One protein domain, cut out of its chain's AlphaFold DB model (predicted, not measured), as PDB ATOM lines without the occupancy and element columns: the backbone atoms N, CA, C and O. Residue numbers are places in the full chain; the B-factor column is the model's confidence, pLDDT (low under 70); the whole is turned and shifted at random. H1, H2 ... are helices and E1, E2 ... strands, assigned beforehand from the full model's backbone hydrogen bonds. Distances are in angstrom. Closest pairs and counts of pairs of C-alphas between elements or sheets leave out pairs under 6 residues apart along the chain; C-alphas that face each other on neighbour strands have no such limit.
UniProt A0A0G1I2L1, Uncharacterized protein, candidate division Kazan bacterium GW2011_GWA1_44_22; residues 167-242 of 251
ATOM      1  N   SER A 167     -17.096   8.519 -11.436       94.06
ATOM      2  CA  SER A 167     -17.267   7.412 -12.384       94.06
ATOM      3  C   SER A 167     -16.251   6.299 -12.155       94.06
ATOM      4  O   SER A 167     -16.621   5.131 -12.133       94.06
ATOM      5  N   LEU A 168     -14.976   6.650 -11.970       97.38
ATOM      6  CA  LEU A 168     -13.886   5.680 -11.857       97.38
ATOM      7  C   LEU A 168     -12.717   6.233 -11.037       97.38
ATOM      8  O   LEU A 168     -12.670   7.427 -10.726       97.38
ATOM      9  N   ILE A 169     -11.768   5.354 -10.720       98.00
ATOM     10  CA  ILE A 169     -10.487   5.715 -10.111       98.00
ATOM     11  C   ILE A 169      -9.401   5.627 -11.171       98.00
ATOM     12  O   ILE A 169      -9.262   4.599 -11.824       98.00
ATOM     13  N   TRP A 170      -8.610   6.681 -11.310       97.94
ATOM     14  CA  TRP A 170      -7.411   6.687 -12.136       97.94
ATOM     15  C   TRP A 170      -6.179   6.431 -11.279       97.94
ATOM     16  O   TRP A 170      -5.980   7.135 -10.294       97.94
ATOM     17  N   GLN A 171      -5.360   5.448 -11.633       97.94
ATOM     18  CA  GLN A 171      -4.126   5.124 -10.928       97.94
ATOM     19  C   GLN A 171      -2.919   5.388 -11.826       97.94
ATOM     20  O   GLN A 171      -2.837   4.848 -12.922       97.94
ATOM     21  N   THR A 172      -1.979   6.200 -11.355       97.31
ATOM     22  CA  THR A 172      -0.732   6.534 -12.061       97.31
ATOM     23  C   THR A 172       0.351   6.802 -11.027       97.31
ATOM     24  O   THR A 172       0.055   7.373  -9.979       97.31
ATOM     25  N   ASN A 173       1.591   6.365 -11.260       96.00
ATOM     26  CA  ASN A 173       2.700   6.549 -10.309       96.00
ATOM     27  C   ASN A 173       2.408   6.056  -8.873       96.00
ATOM     28  O   ASN A 173       2.959   6.573  -7.907       96.00
ATOM     29  N   GLY A 174       1.522   5.066  -8.713       96.19
ATOM     30  CA  GLY A 174       1.083   4.573  -7.401       96.19
ATOM     31  C   GLY A 174       0.084   5.476  -6.663       96.19
ATOM     32  O   GLY A 174      -0.433   5.078  -5.620       96.19
ATOM     33  N   GLU A 175      -0.246   6.650  -7.202       97.81
ATOM     34  CA  GLU A 175      -1.290   7.535  -6.685       97.81
ATOM     35  C   GLU A 175      -2.642   7.200  -7.325       97.81
ATOM     36  O   GLU A 175      -2.711   6.745  -8.470       97.81
ATOM     37  N   ARG A 176      -3.736   7.409  -6.584       98.12
ATOM     38  CA  ARG A 176      -5.104   7.105  -7.029       98.12
ATOM     39  C   ARG A 176      -5.958   8.363  -6.976       98.12
ATOM     40  O   ARG A 176      -6.065   8.996  -5.930       98.12
ATOM     41  N   PHE A 177      -6.617   8.684  -8.081       97.75
ATOM     42  CA  PHE A 177      -7.418   9.891  -8.262       97.75
ATOM     43  C   PHE A 177      -8.874   9.542  -8.557       97.75
ATOM     44  O   PHE A 177      -9.158   8.639  -9.342       97.75
ATOM     45  N   LEU A 178      -9.809  10.277  -7.963       97.12
ATOM     46  CA  LEU A 178     -11.223  10.226  -8.317       97.12
ATOM     47  C   LEU A 178     -11.457  11.032  -9.593       97.12
ATOM     48  O   LEU A 178     -11.079  12.204  -9.683       97.12
ATOM     49  N   VAL A 179     -12.115  10.403 -10.568       97.31
ATOM     50  CA  VAL A 179     -12.422  11.013 -11.863       97.31
ATOM     51  C   VAL A 179     -13.927  11.088 -12.062       97.31
ATOM     52  O   VAL A 179     -14.659  10.111 -11.869       97.31
ATOM     53  N   ASN A 180     -14.401  12.268 -12.452       96.19
ATOM     54  CA  ASN A 180     -15.810  12.484 -12.764       96.19
ATOM     55  C   ASN A 180     -16.160  12.027 -14.193       96.19
ATOM     56  O   ASN A 180     -15.289  11.709 -14.999       96.19
ATOM     57  N   ARG A 181     -17.448  12.064 -14.552       94.94
ATOM     58  CA  ARG A 181     -17.927  11.699 -15.902       94.94
ATOM     59  C   ARG A 181     -17.351  12.559 -17.045       94.94
ATOM     60  O   ARG A 181     -17.371  12.148 -18.201       94.94
ATOM     61  N   ALA A 182     -16.840  13.752 -16.742       94.44
ATOM     62  CA  ALA A 182     -16.195  14.623 -17.723       94.44
ATOM     63  C   ALA A 182     -14.704  14.293 -17.938       94.44
ATOM     64  O   ALA A 182     -14.063  14.905 -18.789       94.44
ATOM     65  N   GLY A 183     -14.145  13.348 -17.174       95.75
ATOM     66  CA  GLY A 183     -12.732  12.983 -17.266       95.75
ATOM     67  C   GLY A 183     -11.802  13.902 -16.502       95.75
ATOM     68  O   GLY A 183     -10.606  13.902 -16.774       95.75
ATOM     69  N   VAL A 184     -12.329  14.679 -15.556       95.81
ATOM     70  CA  VAL A 184     -11.540  15.567 -14.701       95.81
ATOM     71  C   VAL A 184     -11.198  14.855 -13.400       95.81
ATOM     72  O   VAL A 184     -12.096  14.381 -12.697       95.81
ATOM     73  N   ALA A 185      -9.905  14.795 -13.083       96.75
ATOM     74  CA  ALA A 185      -9.420  14.346 -11.783       96.75
ATOM     75  C   ALA A 185      -9.673  15.453 -10.756       96.75
ATOM     76  O   ALA A 185      -9.210  16.580 -10.936       96.75
ATOM     77  N   TYR A 186     -10.434  15.167  -9.703       95.50
ATOM     78  CA  TYR A 186     -10.886  16.211  -8.777       95.50
ATOM     79  C   TYR A 186     -10.475  15.979  -7.320       95.50
ATOM     80  O   TYR A 186     -10.491  16.934  -6.548       95.50
ATOM     81  N   ASP A 187     -10.093  14.756  -6.950       95.88
ATOM     82  CA  ASP A 187      -9.637  14.420  -5.597       95.88
ATOM     83  C   ASP A 187      -8.795  13.134  -5.590       95.88
ATOM     84  O   ASP A 187      -8.722  12.437  -6.604       95.88
ATOM     85  N   MET A 188      -8.188  12.795  -4.454       96.62
ATOM     86  CA  MET A 188      -7.529  11.510  -4.224       96.62
ATOM     87  C   MET A 188      -8.540  10.440  -3.801       96.62
ATOM     88  O   MET A 188      -9.461  10.686  -3.024       96.62
ATOM     89  N   ALA A 189      -8.373   9.224  -4.317       97.00
ATOM     90  CA  ALA A 189      -9.249   8.109  -3.993       97.00
ATOM     91  C   ALA A 189      -8.784   7.400  -2.711       97.00
ATOM     92  O   ALA A 189      -7.595   7.090  -2.587       97.00
ATOM     93  N   PRO A 190      -9.696   7.055  -1.783       96.00
ATOM     94  CA  PRO A 190      -9.339   6.222  -0.645       96.00
ATOM     95  C   PRO A 190      -8.963   4.803  -1.115       96.00
ATOM     96  O   PRO A 190      -9.517   4.310  -2.107       96.00
ATOM     97  N   PRO A 191      -8.047   4.114  -0.410       94.06
ATOM     98  CA  PRO A 191      -7.507   2.822  -0.842       94.06
ATOM     99  C   PRO A 191      -8.577   1.727  -0.981       94.06
ATOM    100  O   PRO A 191      -8.461   0.860  -1.847       94.06
ATOM    101  N   GLU A 192      -9.645   1.801  -0.187       94.31
ATOM    102  CA  GLU A 192     -10.723   0.804  -0.135       94.31
ATOM    103  C   GLU A 192     -11.947   1.169  -0.990       94.31
ATOM    104  O   GLU A 192     -13.029   0.610  -0.818       94.31
ATOM    105  N   SER A 193     -11.814   2.121  -1.918       94.88
ATOM    106  CA  SER A 193     -12.942   2.506  -2.765       94.88
ATOM    107  C   SER A 193     -13.377   1.353  -3.689       94.88
ATOM    108  O   SER A 193     -12.527   0.759  -4.360       94.88
ATOM    109  N   PRO A 194     -14.688   1.043  -3.773       94.62
ATOM    110  CA  PRO A 194     -15.213  -0.069  -4.570       94.62
ATOM    111  C   PRO A 194     -15.298   0.232  -6.076       94.62
ATOM    112  O   PRO A 194     -15.784  -0.601  -6.840       94.62
ATOM    113  N   LEU A 195     -14.894   1.428  -6.508       96.00
ATOM    114  CA  LEU A 195     -14.972   1.844  -7.906       96.00
ATOM    115  C   LEU A 195     -13.919   1.132  -8.762       96.00
ATOM    116  O   LEU A 195     -12.836   0.785  -8.290       96.00
ATOM    117  N   THR A 196     -14.223   0.960 -10.050       96.75
ATOM    118  CA  THR A 196     -13.282   0.387 -11.018       96.75
ATOM    119  C   THR A 196     -12.025   1.248 -11.108       96.75
ATOM    120  O   THR A 196     -12.103   2.466 -11.294       96.75
ATOM    121  N   VAL A 197     -10.868   0.600 -10.985       97.94
ATOM    122  CA  VAL A 197      -9.558   1.243 -11.101       97.94
ATOM    123  C   VAL A 197      -9.061   1.115 -12.530       97.94
ATOM    124  O   VAL A 197      -9.040   0.021 -13.090       97.94
ATOM    125  N   VAL A 198      -8.649   2.227 -13.119       97.50
ATOM    126  CA  VAL A 198      -7.956   2.257 -14.402       97.50
ATOM    127  C   VAL A 198      -6.506   2.636 -14.146       97.50
ATOM    128  O   VAL A 198      -6.237   3.730 -13.657       97.50
ATOM    129  N   GLU A 199      -5.590   1.717 -14.428       97.62
ATOM    130  CA  GLU A 199      -4.156   1.896 -14.211       97.62
ATOM    131  C   GLU A 199      -3.460   2.359 -15.491       97.62
ATOM    132  O   GLU A 199      -3.592   1.739 -16.552       97.62
ATOM    133  N   ASP A 200      -2.703   3.446 -15.363       96.81
ATOM    134  CA  ASP A 200      -1.840   4.002 -16.391       96.81
ATOM    135  C   ASP A 200      -0.427   3.429 -16.294       96.81
ATOM    136  O   ASP A 200       0.307   3.703 -15.345       96.81
ATOM    137  N   LEU A 201      -0.006   2.692 -17.323       96.00
ATOM    138  CA  LEU A 201       1.361   2.175 -17.404       96.00
ATOM    139  C   LEU A 201       2.386   3.238 -17.822       96.00
ATOM    140  O   LEU A 201       3.585   3.037 -17.631       96.00
ATOM    141  N   LYS A 202       1.943   4.367 -18.395       94.44
ATOM    142  CA  LYS A 202       2.837   5.457 -18.811       94.44
ATOM    143  C   LYS A 202       3.199   6.406 -17.684       94.44
ATOM    144  O   LYS A 202       4.061   7.259 -17.901       94.44
ATOM    145  N   ASN A 203       2.599   6.246 -16.504       94.31
ATOM    146  CA  ASN A 203       2.961   7.031 -15.333       94.31
ATOM    147  C   ASN A 203       2.834   8.543 -15.588       94.31
ATOM    148  O   ASN A 203       3.671   9.349 -15.170       94.31
ATOM    149  N   VAL A 204       1.783   8.941 -16.311       93.38
ATOM    150  CA  VAL A 204       1.516  10.346 -16.611       93.38
ATOM    151  C   VAL A 204       1.238  11.095 -15.304       93.38
ATOM    152  O   VAL A 204       0.348  10.677 -14.559       93.38
ATOM    153  N   PRO A 205       1.944  12.203 -15.007       94.88
ATOM    154  CA  PRO A 205       1.638  13.018 -13.839       94.88
ATOM    155  C   PRO A 205       0.269  13.685 -14.010       94.88
ATOM    156  O   PRO A 205      -0.030  14.255 -15.061       94.88
ATOM    157  N   VAL A 206      -0.560  13.619 -12.968       95.62
ATOM    158  CA  VAL A 206      -1.926  14.149 -12.975       95.62
ATOM    159  C   VAL A 206      -2.055  15.237 -11.923       95.62
ATOM    160  O   VAL A 206      -1.780  15.013 -10.749       95.62
ATOM    161  N   ASN A 207      -2.517  16.413 -12.344       95.62
ATOM    162  CA  ASN A 207      -2.885  17.481 -11.423       95.62
ATOM    163  C   ASN A 207      -4.392  17.454 -11.141       95.62
ATOM    164  O   ASN A 207      -5.203  17.127 -12.010       95.62
ATOM    165  N   LEU A 208      -4.788  17.862  -9.935       94.38
ATOM    166  CA  LEU A 208      -6.202  18.083  -9.624       94.38
ATOM    167  C   LEU A 208      -6.775  19.198 -10.515       94.38
ATOM    168  O   LEU A 208      -6.072  20.141 -10.877       94.38
ATOM    169  N   LYS A 209      -8.067  19.096 -10.847       93.00
ATOM    170  CA  LYS A 209      -8.802  19.944 -11.809       93.00
ATOM    171  C   LYS A 209      -8.362  19.788 -13.269       93.00
ATOM    172  O   LYS A 209      -8.881  20.493 -14.135       93.00
ATOM    173  N   GLN A 210      -7.452  18.865 -13.572       94.44
ATOM    174  CA  GLN A 210      -7.047  18.580 -14.944       94.44
ATOM    175  C   GLN A 210      -7.979  17.548 -15.582       94.44
ATOM    176  O   GLN A 210      -8.318  16.529 -14.977       94.44
ATOM    177  N   GLN A 211      -8.367  17.801 -16.832       95.38
ATOM    178  CA  GLN A 211      -9.016  16.792 -17.660       95.38
ATOM    179  C   GLN A 211      -7.961  15.810 -18.168       95.38
ATOM    180  O   GLN A 211      -7.063  16.191 -18.915       95.38
ATOM    181  N   ILE A 212      -8.070  14.559 -17.740       95.56
ATOM    182  CA  ILE A 212      -7.139  13.478 -18.072       95.56
ATOM    183  C   ILE A 212      -7.739  12.470 -19.050       95.56
ATOM    184  O   ILE A 212      -7.005  11.832 -19.799       95.56
ATOM    185  N   LEU A 213      -9.069  12.350 -19.075       95.62
ATOM    186  CA  LEU A 213      -9.793  11.402 -19.916       95.62
ATOM    187  C   LEU A 213     -10.857  12.108 -20.755       95.62
ATOM    188  O   LEU A 213     -11.369  13.169 -20.394       95.62
ATOM    189  N   THR A 214     -11.214  11.491 -21.876       95.31
ATOM    190  CA  THR A 214     -12.384  11.893 -22.656       95.31
ATOM    191  C   THR A 214     -13.645  11.263 -22.068       95.31
ATOM    192  O   THR A 214     -13.600  10.198 -21.446       95.31
ATOM    193  N   THR A 215     -14.792  11.907 -22.285       95.31
ATOM    194  CA  THR A 215     -16.091  11.354 -21.880       95.31
ATOM    195  C   THR A 215     -16.339   9.991 -22.527       95.31
ATOM    196  O   THR A 215     -16.722   9.061 -21.826       95.31
ATOM    197  N   ASP A 216     -16.010   9.834 -23.812       96.06
ATOM    198  CA  ASP A 216     -16.174   8.573 -24.548       96.06
ATOM    199  C   ASP A 216     -15.404   7.414 -23.907       96.06
ATOM    200  O   ASP A 216     -15.913   6.299 -23.804       96.06
ATOM    201  N   PHE A 217     -14.181   7.672 -23.431       96.12
ATOM    202  CA  PHE A 217     -13.383   6.654 -22.757       96.12
ATOM    203  C   PHE A 217     -14.017   6.227 -21.429       96.12
ATOM    204  O   PHE A 217     -14.086   5.035 -21.129       96.12
ATOM    205  N   ILE A 218     -14.526   7.180 -20.646       96.62
ATOM    206  CA  ILE A 218     -15.227   6.873 -19.392       96.62
ATOM    207  C   ILE A 218     -16.500   6.073 -19.667       96.62
ATOM    208  O   ILE A 218     -16.775   5.094 -18.974       96.62
ATOM    209  N   GLU A 219     -17.269   6.462 -20.682       96.44
ATOM    210  CA  GLU A 219     -18.477   5.738 -21.072       96.44
ATOM    211  C   GLU A 219     -18.153   4.322 -21.548       96.44
ATOM    212  O   GLU A 219     -18.853   3.386 -21.164       96.44
ATOM    213  N   PHE A 220     -17.056   4.136 -22.284       96.56
ATOM    214  CA  PHE A 220     -16.552   2.818 -22.652       96.56
ATOM    215  C   PHE A 220     -16.183   1.971 -21.426       96.56
ATOM    216  O   PHE A 220     -16.650   0.838 -21.313       96.56
ATOM    217  N   VAL A 221     -15.402   2.509 -20.482       96.44
ATOM    218  CA  VAL A 221     -15.015   1.790 -19.254       96.44
ATOM    219  C   VAL A 221     -16.249   1.377 -18.452       96.44
ATOM    220  O   VAL A 221     -16.370   0.215 -18.064       96.44
ATOM    221  N   ASN A 222     -17.197   2.297 -18.269       95.50
ATOM    222  CA  ASN A 222     -18.453   2.033 -17.572       95.50
ATOM    223  C   ASN A 222     -19.319   1.007 -18.316       95.50
ATOM    224  O   ASN A 222     -19.951   0.152 -17.697       95.50
ATOM    225  N   PHE A 223     -19.349   1.064 -19.648       95.94
ATOM    226  CA  PHE A 223     -20.056   0.092 -20.473       95.94
ATOM    227  C   PHE A 223     -19.451  -1.306 -20.319       95.94
ATOM    228  O   PHE A 223     -20.193  -2.276 -20.159       95.94
ATOM    229  N   VAL A 224     -18.122  -1.427 -20.346       95.56
ATOM    230  CA  VAL A 224     -17.425  -2.708 -20.177       95.56
ATOM    231  C   VAL A 224     -17.646  -3.260 -18.770       95.56
ATOM    232  O   VAL A 224     -18.058  -4.413 -18.638       95.56
ATOM    233  N   SER A 225     -17.456  -2.448 -17.724       94.06
ATOM    234  CA  SER A 225     -17.625  -2.884 -16.332       94.06
ATOM    235  C   SER A 225     -19.062  -3.326 -16.032       94.06
ATOM    236  O   SER A 225     -19.278  -4.380 -15.422       94.06
ATOM    237  N   ALA A 226     -20.055  -2.583 -16.532       93.12
ATOM    238  CA  ALA A 226     -21.464  -2.888 -16.320       93.12
ATOM    239  C   ALA A 226     -21.947  -4.099 -17.130       93.12
ATOM    240  O   ALA A 226     -22.719  -4.908 -16.613       93.12
ATOM    241  N   ASN A 227     -21.537  -4.244 -18.395       95.69
ATOM    242  CA  ASN A 227     -22.041  -5.324 -19.247       95.69
ATOM    243  C   ASN A 227     -21.333  -6.655 -19.025       95.69
ATOM    244  O   ASN A 227     -21.982  -7.696 -19.143       95.69
ATOM    245  N   LEU A 228     -20.036  -6.646 -18.711       94.69
ATOM    246  CA  LEU A 228     -19.298  -7.889 -18.507       94.69
ATOM    247  C   LEU A 228     -19.824  -8.616 -17.264       94.69
ATOM    248  O   LEU A 228     -20.246  -9.762 -17.375       94.69
ATOM    249  N   SER A 229     -19.978  -7.893 -16.153       91.06
ATOM    250  CA  SER A 229     -20.515  -8.416 -14.886       91.06
ATOM    251  C   SER A 229     -21.953  -8.949 -14.983       91.06
ATOM    252  O   SER A 229     -22.389  -9.729 -14.144       91.06
ATOM    253  N   ARG A 230     -22.727  -8.516 -15.991       94.88
ATOM    254  CA  ARG A 230     -24.094  -9.016 -16.240       94.88
ATOM    255  C   ARG A 230     -24.118 -10.322 -17.026       94.88
ATOM    256  O   ARG A 230     -25.066 -11.086 -16.896       94.88
ATOM    257  N   LYS A 231     -23.126 -10.537 -17.893       95.81
ATOM    258  CA  LYS A 231     -23.065 -11.696 -18.797       95.81
ATOM    259  C   LYS A 231     -22.150 -12.799 -18.280       95.81
ATOM    260  O   LYS A 231     -22.285 -13.939 -18.708       95.81
ATOM    261  N   THR A 232     -21.221 -12.467 -17.390       94.50
ATOM    262  CA  THR A 232     -20.251 -13.401 -16.825       94.50
ATOM    263  C   THR A 232     -20.182 -13.225 -15.306       94.50
ATOM    264  O   THR A 232     -20.431 -12.132 -14.803       94.50
ATOM    265  N   PRO A 233     -19.809 -14.267 -14.542       94.12
ATOM    266  CA  PRO A 233     -19.601 -14.164 -13.093       94.12
ATOM    267  C   PRO A 233     -18.293 -13.431 -12.724       94.12
ATOM    268  O   PRO A 233     -17.787 -13.578 -11.614       94.12
ATOM    269  N   VAL A 234     -17.702 -12.679 -13.658       94.06
ATOM    270  CA  VAL A 234     -16.411 -12.009 -13.483       94.06
ATOM    271  C   VAL A 234     -16.651 -10.558 -13.080       94.06
ATOM    272  O   VAL A 234     -17.311  -9.814 -13.800       94.06
ATOM    273  N   ASN A 235     -16.078 -10.143 -11.948       91.75
ATOM    274  CA  ASN A 235     -16.100  -8.755 -11.492       91.75
ATOM    275  C   ASN A 235     -14.781  -8.060 -11.862       91.75
ATOM    276  O   ASN A 235     -13.712  -8.452 -11.385       91.75
ATOM    277  N   ILE A 236     -14.851  -7.032 -12.711       93.12
ATOM    278  CA  ILE A 236     -13.678  -6.258 -13.125       93.12
ATOM    279  C   ILE A 236     -13.338  -5.246 -12.031       93.12
ATOM    280  O   ILE A 236     -14.016  -4.233 -11.867       93.12
ATOM    281  N   ARG A 237     -12.239  -5.497 -11.318       93.50
ATOM    282  CA  ARG A 237     -11.688  -4.544 -10.341       93.50
ATOM    283  C   ARG A 237     -10.744  -3.529 -10.979       93.50
ATOM    284  O   ARG A 237     -10.719  -2.375 -10.558       93.50
ATOM    285  N   GLN A 238      -9.991  -3.959 -11.990       96.31
ATOM    286  CA  GLN A 238      -8.897  -3.193 -12.572       96.31
ATOM    287  C   GLN A 238      -8.857  -3.346 -14.091       96.31
ATOM    288  O   GLN A 238      -9.024  -4.447 -14.617       96.31
ATOM    289  N   ILE A 239      -8.629  -2.233 -14.781       96.19
ATOM    290  CA  ILE A 239      -8.401  -2.150 -16.223       96.19
ATOM    291  C   ILE A 239      -7.038  -1.495 -16.416       96.19
ATOM    292  O   ILE A 239      -6.785  -0.427 -15.872       96.19
ATOM    293  N   VAL A 240      -6.162  -2.126 -17.189       96.88
ATOM    294  CA  VAL A 240      -4.809  -1.619 -17.441       96.88
ATOM    295  C   VAL A 240      -4.769  -1.013 -18.836       96.88
ATOM    296  O   VAL A 240      -5.173  -1.663 -19.803       96.88
ATOM    297  N   VAL A 241      -4.294   0.229 -18.947       94.06
ATOM    298  CA  VAL A 241      -4.198   0.945 -20.223       94.06
ATOM    299  C   VAL A 241      -2.721   1.142 -20.580       94.06
ATOM    300  O   VAL A 241      -2.010   1.852 -19.870       94.06
ATOM    301  N   PRO A 242      -2.236   0.535 -21.682       89.44
ATOM    302  CA  PRO A 242      -0.833   0.647 -22.076       89.44
ATOM    303  C   PRO A 242      -0.508   1.976 -22.765       89.44
ATOM    304  O   PRO A 242       0.630   2.438 -22.712       89.44
TER     305      PRO A 242
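AT A GLANCE: This is residues 167 to 242 of the 251 residues of an uncharacterized protein of candidate division Kazan bacterium GW2011_GWA1_44_22 (UniProt A0A0G1I2L1). One strongly twisted sheet of five strands has a single long helix, H1, crossing one of its faces, two layers in all; H1's residues 215 to 225 pack on the sheet. The 76 printed residues hold five named strands and one named helix, in the order E1, E2, E3, E4, H1, E5. The mixed sheet has the order E3, E2, E1, E4, E5, and the class is mixed, helices and strands. The whole is compact, with a radius of gyration of the C-alphas of 12.0 A, yet elongated, spanning 36 by 24 by 22 A.

HOW THE PARTS SIT: E1, residues 167 to 172, E2, residues 175 to 180, and E3, residues 185 to 188, form a meander, each strand the antiparallel neighbour of the one before. In the hairpin E1 and E2, N 170 and O 177 are 2.8 A apart; in the hairpin E2 and E3, N 178 and O 187 are 2.8 A apart. E4, residues 197 to 200, is parallel to E1 at 36 degrees, with N 198 and O 169 2.8 A apart. H1, residues 215 to 231, is on the sheet at a height of 8.0 A. It lies over E1, and only just not over E2, on which 2 of its C-alphas fall. It runs across the strands, at 69 degrees to E1 on the local plane; the closest C-alphas of the two, Ser 167 and Ile 218, are 7.3 A apart. In H1, 11 of 13 O i to N i+4 pairs are within hydrogen-bond range. E5, residues 238 to 241, is parallel to E4 at 24 degrees, with N 239 and O 197 2.8 A apart. E4, H1 and E5 form a strand-helix-strand unit, two parallel neighbour strands joined through a helix, with a left-handed crossover.

IN THESE COORDINATES: E1 begins at C-alpha 167, (-17.267, 7.412, -12.384), and measures 16.6 A; E2 measures 16.5 A. H1, 24.3 A long, ends at C-alpha 231, (-23.065, -11.696, -18.797).

THE WHOLE: The C-alphas farthest apart, Asn 207 and Lys 231, are 36.2 A apart. The link E4 to H1, residues 201 to 214, is long. The printed part has no cut, and no printed residue is under 70 in pLDDT.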